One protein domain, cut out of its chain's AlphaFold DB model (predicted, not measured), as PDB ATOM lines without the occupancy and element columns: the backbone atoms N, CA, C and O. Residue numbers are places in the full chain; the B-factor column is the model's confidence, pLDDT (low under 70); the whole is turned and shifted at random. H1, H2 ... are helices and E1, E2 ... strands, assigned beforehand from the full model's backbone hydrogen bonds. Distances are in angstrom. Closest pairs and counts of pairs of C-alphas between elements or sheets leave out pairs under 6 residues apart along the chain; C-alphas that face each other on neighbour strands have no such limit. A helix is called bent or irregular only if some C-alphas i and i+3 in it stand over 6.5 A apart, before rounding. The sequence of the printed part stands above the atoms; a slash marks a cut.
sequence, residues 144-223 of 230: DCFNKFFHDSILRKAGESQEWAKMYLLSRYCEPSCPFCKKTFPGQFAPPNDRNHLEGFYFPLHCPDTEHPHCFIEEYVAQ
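AT A GLANCE: This is residues 144 to 223 of the 230 residues of the protein "RING-type domain-containing protein" of Aspergillus sclerotialis (UniProt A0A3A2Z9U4). A small sheet of three short strands, E1, E3 and E2, has helix H3 over one face at its E2 edge, while H1 and H2 make a corner of two helices and H2 grazes the sheet by E1. Two long loops with no named element, residues 171 to 186 and 205 to 219, join H2 to E1 and E2 to E3. The printed part has 80 residues, with three named helices and three named strands in the order H1, H2, E1, H3, E2, E3; the sheet is antiparallel throughout, in the order E1, E3, E2, and the class is mixed, helices and strands. The whole is compact, with a radius of gyration of the C-alphas of 11.9 A, and rounded, spanning 33 by 32 by 25 A.

HOW THE PARTS SIT: H1, residues 144 to 157, touches H2, residues 162 to 170, with its residues 154 to 157 alone. Their closest C-alphas, those of Leu 155 and Ala 165, are 5.6 A apart, and their lines are about perpendicular at 80 degrees. E1, residues 187 to 189, H3, residues 192 to 198, and E2, residues 202 to 204, form a split strand-helix-strand unit: the two strands run the same way, with E3, residues 220 to 223, between them in the sheet, and the crossover is right-handed. H2 is on the sheet but only grazes it, with residues 166 to 170; the C-alphas of Leu 169 and Gln 188 are its closest pair with E1, at 7.7 A. H1 is not on the sheet. E1 and E3 are antiparallel at 152 degrees, with N 188 and O 221 within hydrogen-bond range at 2.9 A. H3 is on the sheet at a height over the sheet of 9.1 A, over E2, and runs along the strands, at 20 degrees to E2 on the local plane. The closest C-alphas of H3 and E2, those of Arg 195 and Pro 204, are 7.9 A apart. E2 and E3 form a hairpin, antiparallel at 150 degrees, with N 203 and O 222 within range at 2.9 A. H1 and H2 are each apart from H3. In H1 and H2 every O i to N i+4 pair is within hydrogen-bond range; in H3 0 of 3 are, beside 2 of 4 O i to N i+3 pairs.

IN THESE COORDINATES: H1 begins at C-alpha 144, (27.256, -41.147, 4.358), and is 20.0 A long from first to last C-alpha. H2 is 12.3 A long and E1 7.2 A. H3, 10.6 A long, begins at C-alpha 192, (32.616, -24.003, 12.690); it is irregular, but only just, with C-alphas 193 and 196 6.9 A apart. E2 is 6.8 A long. E3, 10.3 A long, ends at C-alpha 223, (38.545, -31.798, -0.102).

THE WHOLE: The two C-alphas farthest apart, those of Gly 159 and His 197, are 33.5 A apart. The printed part has no cut. The links H2 to E1 and E2 to E3 are long; the other three are tight. The mean pLDDT of the printed part is 91.0, and no printed residue is under 70.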
ATOM      1  N   ASP A 144      27.312 -40.283   3.172       93.94
ATOM      2  CA  ASP A 144      27.256 -41.147   4.358       93.94
ATOM      3  C   ASP A 144      28.210 -42.341   4.240       93.94
ATOM      4  O   ASP A 144      28.921 -42.693   5.181       93.94
ATOM      5  N   CYS A 145      28.274 -42.932   3.046       95.62
ATOM      6  CA  CYS A 145      29.116 -44.077   2.735       95.62
ATOM      7  C   CYS A 145      30.595 -43.720   2.881       95.62
ATOM      8  O   CYS A 145      31.368 -44.459   3.492       95.62
ATOM      9  N   PHE A 146      30.995 -42.589   2.297       95.69
ATOM     10  CA  PHE A 146      32.368 -42.117   2.383       95.69
ATOM     11  C   PHE A 146      32.720 -41.677   3.806       95.69
ATOM     12  O   PHE A 146      33.773 -42.051   4.315       95.69
ATOM     13  N   ASN A 147      31.827 -40.928   4.452       95.38
ATOM     14  CA  ASN A 147      31.989 -40.428   5.808       95.38
ATOM     15  C   ASN A 147      32.224 -41.578   6.795       95.38
ATOM     16  O   ASN A 147      33.225 -41.580   7.510       95.38
ATOM     17  N   LYS A 148      31.376 -42.614   6.747       96.00
ATOM     18  CA  LYS A 148      31.540 -43.824   7.555       96.00
ATOM     19  C   LYS A 148      32.830 -44.571   7.222       96.00
ATOM     20  O   LYS A 148      33.590 -44.906   8.121       96.00
ATOM     21  N   PHE A 149      33.118 -44.789   5.936       96.31
ATOM     22  CA  PHE A 149      34.353 -45.459   5.524       96.31
ATOM     23  C   PHE A 149      35.597 -44.763   6.084       96.31
ATOM     24  O   PHE A 149      36.508 -45.422   6.586       96.31
ATOM     25  N   PHE A 150      35.659 -43.438   5.965       96.31
ATOM     26  CA  PHE A 150      36.809 -42.682   6.425       96.31
ATOM     27  C   PHE A 150      36.900 -42.703   7.952       96.31
ATOM     28  O   PHE A 150      37.971 -43.013   8.468       96.31
ATOM     29  N   HIS A 151      35.789 -42.485   8.658       96.06
ATOM     30  CA  HIS A 151      35.710 -42.608  10.114       96.06
ATOM     31  C   HIS A 151      36.265 -43.956  10.612       96.06
ATOM     32  O   HIS A 151      37.248 -43.988  11.356       96.06
ATOM     33  N   ASP A 152      35.721 -45.067  10.111       95.69
ATOM     34  CA  ASP A 152      36.107 -46.420  10.523       95.69
ATOM     35  C   ASP A 152      37.568 -46.730  10.151       95.69
ATOM     36  O   ASP A 152      38.288 -47.423  10.868       95.69
ATOM     37  N   SER A 153      38.048 -46.193   9.026       95.50
ATOM     38  CA  SER A 153      39.437 -46.357   8.592       95.50
ATOM     39  C   SER A 153      40.428 -45.710   9.561       95.50
ATOM     40  O   SER A 153      41.476 -46.299   9.839       95.50
ATOM     41  N   ILE A 154      40.110 -44.521  10.082       95.75
ATOM     42  CA  ILE A 154      40.954 -43.835  11.065       95.75
ATOM     43  C   ILE A 154      40.880 -44.539  12.420       95.75
ATOM     44  O   ILE A 154      41.932 -44.810  12.997       95.75
ATOM     45  N   LEU A 155      39.684 -44.905  12.891       94.81
ATOM     46  CA  LEU A 155      39.529 -45.639  14.153       94.81
ATOM     47  C   LEU A 155      40.299 -46.953  14.152       94.81
ATOM     48  O   LEU A 155      41.076 -47.212  15.068       94.81
ATOM     49  N   ARG A 156      40.191 -47.734  13.076       95.25
ATOM     50  CA  ARG A 156      40.932 -48.990  12.951       95.25
ATOM     51  C   ARG A 156      42.445 -48.781  13.007       95.25
ATOM     52  O   ARG A 156      43.151 -49.581  13.614       95.25
ATOM     53  N   LYS A 157      42.968 -47.714  12.389       94.56
ATOM     54  CA  LYS A 157      44.399 -47.360  12.484       94.56
ATOM     55  C   LYS A 157      44.793 -46.919  13.894       94.56
ATOM     56  O   LYS A 157      45.922 -47.158  14.306       94.56
ATOM     57  N   ALA A 158      43.864 -46.300  14.610       95.25
ATOM     58  CA  ALA A 158      44.027 -45.837  15.977       95.25
ATOM     59  C   ALA A 158      43.755 -46.910  17.044       95.25
ATOM     60  O   ALA A 158      43.776 -46.594  18.232       95.25
ATOM     61  N   GLY A 159      43.486 -48.160  16.650       94.94
ATOM     62  CA  GLY A 159      43.136 -49.225  17.590       94.94
ATOM     63  C   GLY A 159      41.842 -48.937  18.356       94.94
ATOM     64  O   GLY A 159      41.779 -49.200  19.552       94.94
ATOM     65  N   GLU A 160      40.843 -48.361  17.679       93.12
ATOM     66  CA  GLU A 160      39.528 -47.984  18.223       93.12
ATOM     67  C   GLU A 160      39.553 -46.862  19.285       93.12
ATOM     68  O   GLU A 160      38.539 -46.589  19.926       93.12
ATOM     69  N   SER A 161      40.679 -46.157  19.462       94.19
ATOM     70  CA  SER A 161      40.754 -44.976  20.338       94.19
ATOM     71  C   SER A 161      40.455 -43.681  19.579       94.19
ATOM     72  O   SER A 161      41.135 -43.325  18.613       94.19
ATOM     73  N   GLN A 162      39.472 -42.929  20.081       94.19
ATOM     74  CA  GLN A 162      39.090 -41.603  19.580       94.19
ATOM     75  C   GLN A 162      40.231 -40.583  19.747       94.19
ATOM     76  O   GLN A 162      40.479 -39.764  18.859       94.19
ATOM     77  N   GLU A 163      40.972 -40.645  20.857       94.56
ATOM     78  CA  GLU A 163      42.099 -39.752  21.141       94.56
ATOM     79  C   GLU A 163      43.239 -39.968  20.146       94.56
ATOM     80  O   GLU A 163      43.742 -39.011  19.549       94.56
ATOM     81  N   TRP A 164      43.616 -41.228  19.916       95.75
ATOM     82  CA  TRP A 164      44.636 -41.565  18.927       95.75
ATOM     83  C   TRP A 164      44.177 -41.225  17.510       95.75
ATOM     84  O   TRP A 164      44.958 -40.662  16.745       95.75
ATOM     85  N   ALA A 165      42.911 -41.474  17.167       95.75
ATOM     86  CA  ALA A 165      42.331 -41.099  15.879       95.75
ATOM     87  C   ALA A 165      42.451 -39.589  15.616       95.75
ATOM     88  O   ALA A 165      42.918 -39.177  14.549       95.75
ATOM     89  N   LYS A 166      42.125 -38.759  16.615       94.81
ATOM     90  CA  LYS A 166      42.305 -37.304  16.538       94.81
ATOM     91  C   LYS A 166      43.772 -36.926  16.335       94.81
ATOM     92  O   LYS A 166      44.071 -36.084  15.488       94.81
ATOM     93  N   MET A 167      44.691 -37.568  17.058       95.06
ATOM     94  CA  MET A 167      46.133 -37.340  16.906       95.06
ATOM     95  C   MET A 167      46.638 -37.702  15.503       95.06
ATOM     96  O   MET A 167      47.387 -36.925  14.915       95.06
ATOM     97  N   TYR A 168      46.186 -38.814  14.916       94.50
ATOM     98  CA  TYR A 168      46.542 -39.191  13.542       94.50
ATOM     99  C   TYR A 168      46.139 -38.128  12.515       94.50
ATOM    100  O   TYR A 168      46.909 -37.849  11.590       94.50
ATOM    101  N   LEU A 169      44.957 -37.526  12.682       94.62
ATOM    102  CA  LEU A 169      44.484 -36.443  11.819       94.62
ATOM    103  C   LEU A 169      45.267 -35.143  12.045       94.62
ATOM    104  O   LEU A 169      45.664 -34.498  11.075       94.62
ATOM    105  N   LEU A 170      45.532 -34.771  13.303       93.12
ATOM    106  CA  LEU A 170      46.296 -33.564  13.647       93.12
ATOM    107  C   LEU A 170      47.731 -33.621  13.113       93.12
ATOM    108  O   LEU A 170      48.234 -32.638  12.575       93.12
ATOM    109  N   SER A 171      48.375 -34.783  13.214       92.31
ATOM    110  CA  SER A 171      49.739 -34.999  12.727       92.31
ATOM    111  C   SER A 171      49.829 -35.222  11.213       92.31
ATOM    112  O   SER A 171      50.926 -35.447  10.711       92.31
ATOM    113  N   ARG A 172      48.704 -35.189  10.481       87.69
ATOM    114  CA  ARG A 172      48.622 -35.487   9.036       87.69
ATOM    115  C   ARG A 172      49.210 -36.847   8.635       87.69
ATOM    116  O   ARG A 172      49.529 -37.075   7.474       87.69
ATOM    117  N   TYR A 173      49.310 -37.782   9.577       86.94
ATOM    118  CA  TYR A 173      49.706 -39.163   9.286       86.94
ATOM    119  C   TYR A 173      48.606 -39.935   8.556       86.94
ATOM    120  O   TYR A 173      48.858 -40.986   7.967       86.94
ATOM    121  N   CYS A 174      47.375 -39.431   8.611       88.12
ATOM    122  CA  CYS A 174      46.266 -39.949   7.839       88.12
ATOM    123  C   CYS A 174      45.611 -38.835   7.035       88.12
ATOM    124  O   CYS A 174      45.116 -37.861   7.596       88.12
ATOM    125  N   GLU A 175      45.557 -39.045   5.725       91.31
ATOM    126  CA  GLU A 175      44.795 -38.214   4.807       91.31
ATOM    127  C   GLU A 175      43.543 -38.961   4.331       91.31
ATOM    128  O   GLU A 175      43.557 -40.198   4.195       91.31
ATOM    129  N   PRO A 176      42.455 -38.232   4.054       94.06
ATOM    130  CA  PRO A 176      41.345 -38.749   3.276       94.06
ATOM    131  C   PRO A 176      41.822 -39.381   1.969       94.06
ATOM    132  O   PRO A 176      42.720 -38.880   1.295       94.06
ATOM    133  N   SER A 177      41.238 -40.524   1.616       95.62
ATOM    134  CA  SER A 177      41.597 -41.240   0.395       95.62
ATOM    135  C   SER A 177      40.397 -41.923  -0.225       95.62
ATOM    136  O   SER A 177      39.460 -42.341   0.458       95.62
ATOM    137  N   CYS A 178      40.434 -42.040  -1.547       95.44
ATOM    138  CA  CYS A 178      39.394 -42.699  -2.308       95.44
ATOM    139  C   CYS A 178      39.340 -44.189  -1.920       95.44
ATOM    140  O   CYS A 178      40.348 -44.886  -2.076       95.44
ATOM    141  N   PRO A 179      38.187 -44.722  -1.474       94.75
ATOM    142  CA  PRO A 179      38.049 -46.134  -1.125       94.75
ATOM    143  C   PRO A 179      38.453 -47.081  -2.258       94.75
ATOM    144  O   PRO A 179      38.966 -48.168  -1.984       94.75
ATOM    145  N   PHE A 180      38.256 -46.658  -3.510       93.38
ATOM    146  CA  PHE A 180      38.505 -47.465  -4.700       93.38
ATOM    147  C   PHE A 180      39.950 -47.335  -5.203       93.38
ATOM    148  O   PHE A 180      40.711 -48.292  -5.120       93.38
ATOM    149  N   CYS A 181      40.363 -46.150  -5.668       95.12
ATOM    150  CA  CYS A 181      41.684 -45.961  -6.284       95.12
ATOM    151  C   CYS A 181      42.792 -45.526  -5.316       95.12
ATOM    152  O   CYS A 181      43.924 -45.323  -5.745       95.12
ATOM    153  N   LYS A 182      42.480 -45.334  -4.028       94.94
ATOM    154  CA  LYS A 182      43.420 -44.922  -2.969       94.94
ATOM    155  C   LYS A 182      44.101 -43.564  -3.161       94.94
ATOM    156  O   LYS A 182      44.906 -43.188  -2.316       94.94
ATOM    157  N   LYS A 183      43.744 -42.796  -4.199       95.38
ATOM    158  CA  LYS A 183      44.192 -41.405  -4.358       95.38
ATOM    159  C   LYS A 183      43.846 -40.619  -3.092       95.38
ATOM    160  O   LYS A 183      42.676 -40.608  -2.695       95.38
ATOM    161  N   THR A 184      44.855 -40.021  -2.466       95.38
ATOM    162  CA  THR A 184      44.676 -39.156  -1.300       95.38
ATOM    163  C   THR A 184      44.201 -37.779  -1.737       95.38
ATOM    164  O   THR A 184      44.393 -37.366  -2.885       95.38
ATOM    165  N   PHE A 185      43.535 -37.086  -0.828       93.00
ATOM    166  CA  PHE A 185      43.142 -35.702  -1.012       93.00
ATOM    167  C   PHE A 185      43.281 -34.941   0.308       93.00
ATOM    168  O   PHE A 185      43.196 -35.546   1.381       93.00
ATOM    169  N   PRO A 186      43.508 -33.620   0.240       93.56
ATOM    170  CA  PRO A 186      43.701 -32.785   1.409       93.56
ATOM    171  C   PRO A 186      42.522 -32.868   2.375       93.56
ATOM    172  O   PRO A 186      41.356 -32.906   1.978       93.56
ATOM    173  N   GLY A 187      42.840 -32.822   3.660       93.75
ATOM    174  CA  GLY A 187      41.876 -32.635   4.727       93.75
ATOM    175  C   GLY A 187      42.510 -31.853   5.868       93.75
ATOM    176  O   GLY A 187      43.733 -31.847   6.034       93.75
ATOM    177  N   GLN A 188      41.684 -31.151   6.630       93.69
ATOM    178  CA  GLN A 188      42.143 -30.333   7.745       93.69
ATOM    179  C   GLN A 188      41.037 -30.120   8.768       93.69
ATOM    180  O   GLN A 188      39.857 -30.253   8.460       93.69
ATOM    181  N   PHE A 189      41.423 -29.741   9.982       93.69
ATOM    182  CA  PHE A 189      40.465 -29.224  10.947       93.69
ATOM    183  C   PHE A 189      40.079 -27.793  10.574       93.69
ATOM    184  O   PHE A 189      40.946 -26.965  10.298       93.69
ATOM    185  N   ALA A 190      38.779 -27.521  10.565       91.00
ATOM    186  CA  ALA A 190      38.217 -26.198  10.362       91.00
ATOM    187  C   ALA A 190      37.144 -25.948  11.436       91.00
ATOM    188  O   ALA A 190      36.104 -26.632  11.441       91.00
ATOM    189  N   PRO A 191      37.369 -24.984  12.350       84.38
ATOM    190  CA  PRO A 191      36.374 -24.645  13.353       84.38
ATOM    191  C   PRO A 191      35.086 -24.162  12.665       84.38
ATOM    192  O   PRO A 191      35.141 -23.666  11.537       84.38
ATOM    193  N   PRO A 192      33.913 -24.284  13.315       81.00
ATOM    194  CA  PRO A 192      32.616 -24.003  12.690       81.00
ATOM    195  C   PRO A 192      32.524 -22.643  11.984       81.00
ATOM    196  O   PRO A 192      31.898 -22.547  10.931       81.00
ATOM    197  N   ASN A 193      33.197 -21.622  12.521       81.19
ATOM    198  CA  ASN A 193      33.199 -20.262  11.977       81.19
ATOM    199  C   ASN A 193      33.922 -20.144  10.623       81.19
ATOM    200  O   ASN A 193      33.529 -19.325   9.796       81.19
ATOM    201  N   ASP A 194      34.926 -20.988  10.369       80.69
ATOM    202  CA  ASP A 194      35.759 -20.915   9.161       80.69
ATOM    203  C   ASP A 194      35.193 -21.759   8.008       80.69
ATOM    204  O   ASP A 194      35.628 -21.640   6.861       80.69
ATOM    205  N   ARG A 195      34.187 -22.602   8.281       79.19
ATOM    206  CA  ARG A 195      33.626 -23.547   7.300       79.19
ATOM    207  C   ARG A 195      32.955 -22.866   6.116       79.19
ATOM    208  O   ARG A 195      33.006 -23.403   5.016       79.19
ATOM    209  N   ASN A 196      32.379 -21.683   6.320       79.75
ATOM    210  CA  ASN A 196      31.696 -20.941   5.257       79.75
ATOM    211  C   ASN A 196      32.651 -20.567   4.112       79.75
ATOM    212  O   ASN A 196      32.249 -20.555   2.954       79.75
ATOM    213  N   HIS A 197      33.929 -20.312   4.414       78.94
ATOM    214  CA  HIS A 197      34.944 -20.002   3.399       78.94
ATOM    215  C   HIS A 197      35.414 -21.231   2.614       78.94
ATOM    216  O   HIS A 197      36.049 -21.089   1.571       78.94
ATOM    217  N   LEU A 198      35.122 -22.430   3.116       81.50
ATOM    218  CA  LEU A 198      35.517 -23.700   2.515       81.50
ATOM    219  C   LEU A 198      34.361 -24.360   1.745       81.50
ATOM    220  O   LEU A 198      34.570 -25.385   1.088       81.50
ATOM    221  N   GLU A 199      33.157 -23.777   1.807       79.19
ATOM    222  CA  GLU A 199      31.985 -24.279   1.093       79.19
ATOM    223  C   GLU A 199      32.257 -24.301  -0.422       79.19
ATOM    224  O   GLU A 199      32.800 -23.362  -1.002       79.19
ATOM    225  N   GLY A 200      31.919 -25.419  -1.064       82.38
ATOM    226  CA  GLY A 200      32.131 -25.637  -2.498       82.38
ATOM    227  C   GLY A 200      33.430 -26.362  -2.861       82.38
ATOM    228  O   GLY A 200      33.471 -26.983  -3.919       82.38
ATOM    229  N   PHE A 201      34.447 -26.370  -1.989       88.12
ATOM    230  CA  PHE A 201      35.712 -27.096  -2.218       88.12
ATOM    231  C   PHE A 201      36.018 -28.155  -1.163       88.12
ATOM    232  O   PHE A 201      36.765 -29.099  -1.433       88.12
ATOM    233  N   TYR A 202      35.457 -27.990   0.032       93.19
ATOM    234  CA  TYR A 202      35.538 -28.953   1.112       93.19
ATOM    235  C   TYR A 202      34.139 -29.290   1.609       93.19
ATOM    236  O   TYR A 202      33.207 -28.485   1.542       93.19
ATOM    237  N   PHE A 203      34.013 -30.486   2.167       92.50
ATOM    238  CA  PHE A 203      32.811 -30.931   2.849       92.50
ATOM    239  C   PHE A 203      33.144 -31.295   4.301       92.50
ATOM    240  O   PHE A 203      34.194 -31.894   4.560       92.50
ATOM    241  N   PRO A 204      32.278 -30.930   5.264       93.19
ATOM    242  CA  PRO A 204      32.451 -31.340   6.646       93.19
ATOM    243  C   PRO A 204      32.180 -32.831   6.784       93.19
ATOM    244  O   PRO A 204      31.272 -33.366   6.149       93.19
ATOM    245  N   LEU A 205      32.961 -33.491   7.625       93.06
ATOM    246  CA  LEU A 205      32.695 -34.853   8.059       93.06
ATOM    247  C   LEU A 205      31.876 -34.817   9.351       93.06
ATOM    248  O   LEU A 205      31.931 -33.859  10.126       93.06
ATOM    249  N   HIS A 206      31.081 -35.855   9.563       91.94
ATOM    250  CA  HIS A 206      30.199 -35.978  10.717       91.94
ATOM    251  C   HIS A 206      30.434 -37.316  11.399       91.94
ATOM    252  O   HIS A 206      30.829 -38.286  10.755       91.94
ATOM    253  N   CYS A 207      30.190 -37.394  12.703       93.00
ATOM    254  CA  CYS A 207      30.229 -38.699  13.342       93.00
ATOM    255  C   CYS A 207      29.093 -39.572  12.787       93.00
ATOM    256  O   CYS A 207      27.950 -39.110  12.763       93.00
ATOM    257  N   PRO A 208      29.367 -40.812  12.350       91.12
ATOM    258  CA  PRO A 208      28.306 -41.762  12.022       91.12
ATOM    259  C   PRO A 208      27.450 -42.118  13.249       91.12
ATOM    260  O   PRO A 208      26.259 -42.387  13.105       91.12
ATOM    261  N   ASP A 209      28.045 -42.072  14.445       86.56
ATOM    262  CA  ASP A 209      27.394 -42.411  15.707       86.56
ATOM    263  C   ASP A 209      26.936 -41.145  16.441       86.56
ATOM    264  O   ASP A 209      27.723 -40.428  17.057       86.56
ATOM    265  N   THR A 210      25.630 -40.879  16.399       77.50
ATOM    266  CA  THR A 210      25.015 -39.681  17.011       77.50
ATOM    267  C   THR A 210      25.040 -39.667  18.543       77.50
ATOM    268  O   THR A 210      24.761 -38.638  19.154       77.50
ATOM    269  N   GLU A 211      25.400 -40.783  19.177       77.69
ATOM    270  CA  GLU A 211      25.456 -40.919  20.637       77.69
ATOM    271  C   GLU A 211      26.743 -40.348  21.259       77.69
ATOM    272  O   GLU A 211      26.820 -40.200  22.478       77.69
ATOM    273  N   HIS A 212      27.748 -40.001  20.445       74.44
ATOM    274  CA  HIS A 212      29.050 -39.530  20.918       74.44
ATOM    275  C   HIS A 212      29.233 -38.030  20.640       74.44
ATOM    276  O   HIS A 212      29.661 -37.669  19.545       74.44
ATOM    277  N   PRO A 213      28.989 -37.139  21.625       70.31
ATOM    278  CA  PRO A 213      29.004 -35.684  21.423       70.31
ATOM    279  C   PRO A 213      30.398 -35.072  21.178       70.31
ATOM    280  O   PRO A 213      30.519 -33.853  21.113       70.31
ATOM    281  N   HIS A 214      31.455 -35.891  21.106       83.88
ATOM    282  CA  HIS A 214      32.851 -35.457  20.966       83.88
ATOM    283  C   HIS A 214      33.644 -36.370  20.027       83.88
ATOM    284  O   HIS A 214      34.762 -36.796  20.328       83.88
ATOM    285  N   CYS A 215      33.048 -36.707  18.892       92.62
ATOM    286  CA  CYS A 215      33.677 -37.578  17.912       92.62
ATOM    287  C   CYS A 215      34.896 -36.899  17.270       92.62
ATOM    288  O   CYS A 215      34.849 -35.721  16.905       92.62
ATOM    289  N   PHE A 216      35.995 -37.638  17.088       94.19
ATOM    290  CA  PHE A 216      37.283 -37.083  16.632       94.19
ATOM    291  C   PHE A 216      37.229 -36.348  15.278       94.19
ATOM    292  O   PHE A 216      38.158 -35.612  14.940       94.19
ATOM    293  N   ILE A 217      36.165 -36.564  14.501       93.75
ATOM    294  CA  ILE A 217      36.007 -36.100  13.124       93.75
ATOM    295  C   ILE A 217      35.101 -34.866  12.966       93.75
ATOM    296  O   ILE A 217      35.068 -34.287  11.885       93.75
ATOM    297  N   GLU A 218      34.384 -34.432  14.009       90.25
ATOM    298  CA  GLU A 218      33.328 -33.399  13.913       90.25
ATOM    299  C   GLU A 218      33.788 -32.056  13.337       90.25
ATOM    300  O   GLU A 218      32.991 -31.329  12.740       90.25
ATOM    301  N   GLU A 219      35.063 -31.717  13.516       91.44
ATOM    302  CA  GLU A 219      35.687 -30.491  13.013       91.44
ATOM    303  C   GLU A 219      36.580 -30.704  11.798       91.44
ATOM    304  O   GLU A 219      37.202 -29.762  11.310       91.44
ATOM    305  N   TYR A 220      36.639 -31.927  11.290       94.44
ATOM    306  CA  TYR A 220      37.461 -32.255  10.146       94.44
ATOM    307  C   TYR A 220      36.683 -32.035   8.848       94.44
ATOM    308  O   TYR A 220      35.538 -32.462   8.688       94.44
ATOM    309  N   VAL A 221      37.325 -31.370   7.897       94.81
ATOM    310  CA  VAL A 221      36.819 -31.174   6.541       94.81
ATOM    311  C   VAL A 221      37.754 -31.863   5.556       94.81
ATOM    312  O   VAL A 221      38.975 -31.861   5.732       94.81
ATOM    313  N   ALA A 222      37.191 -32.452   4.507       94.94
ATOM    314  CA  ALA A 222      37.949 -33.098   3.439       94.94
ATOM    315  C   ALA A 222      37.677 -32.414   2.099       94.94
ATOM    316  O   ALA A 222      36.579 -31.905   1.871       94.94
ATOM    317  N   GLN A 223      38.683 -32.380   1.226       94.38
ATOM    318  CA  GLN A 223      38.545 -31.798  -0.102       94.38
ATOM    319  C   GLN A 223      37.583 -32.641  -0.942       94.38
ATOM    320  O   GLN A 223      37.731 -33.857  -1.070       94.38
TER     321      GLN A 223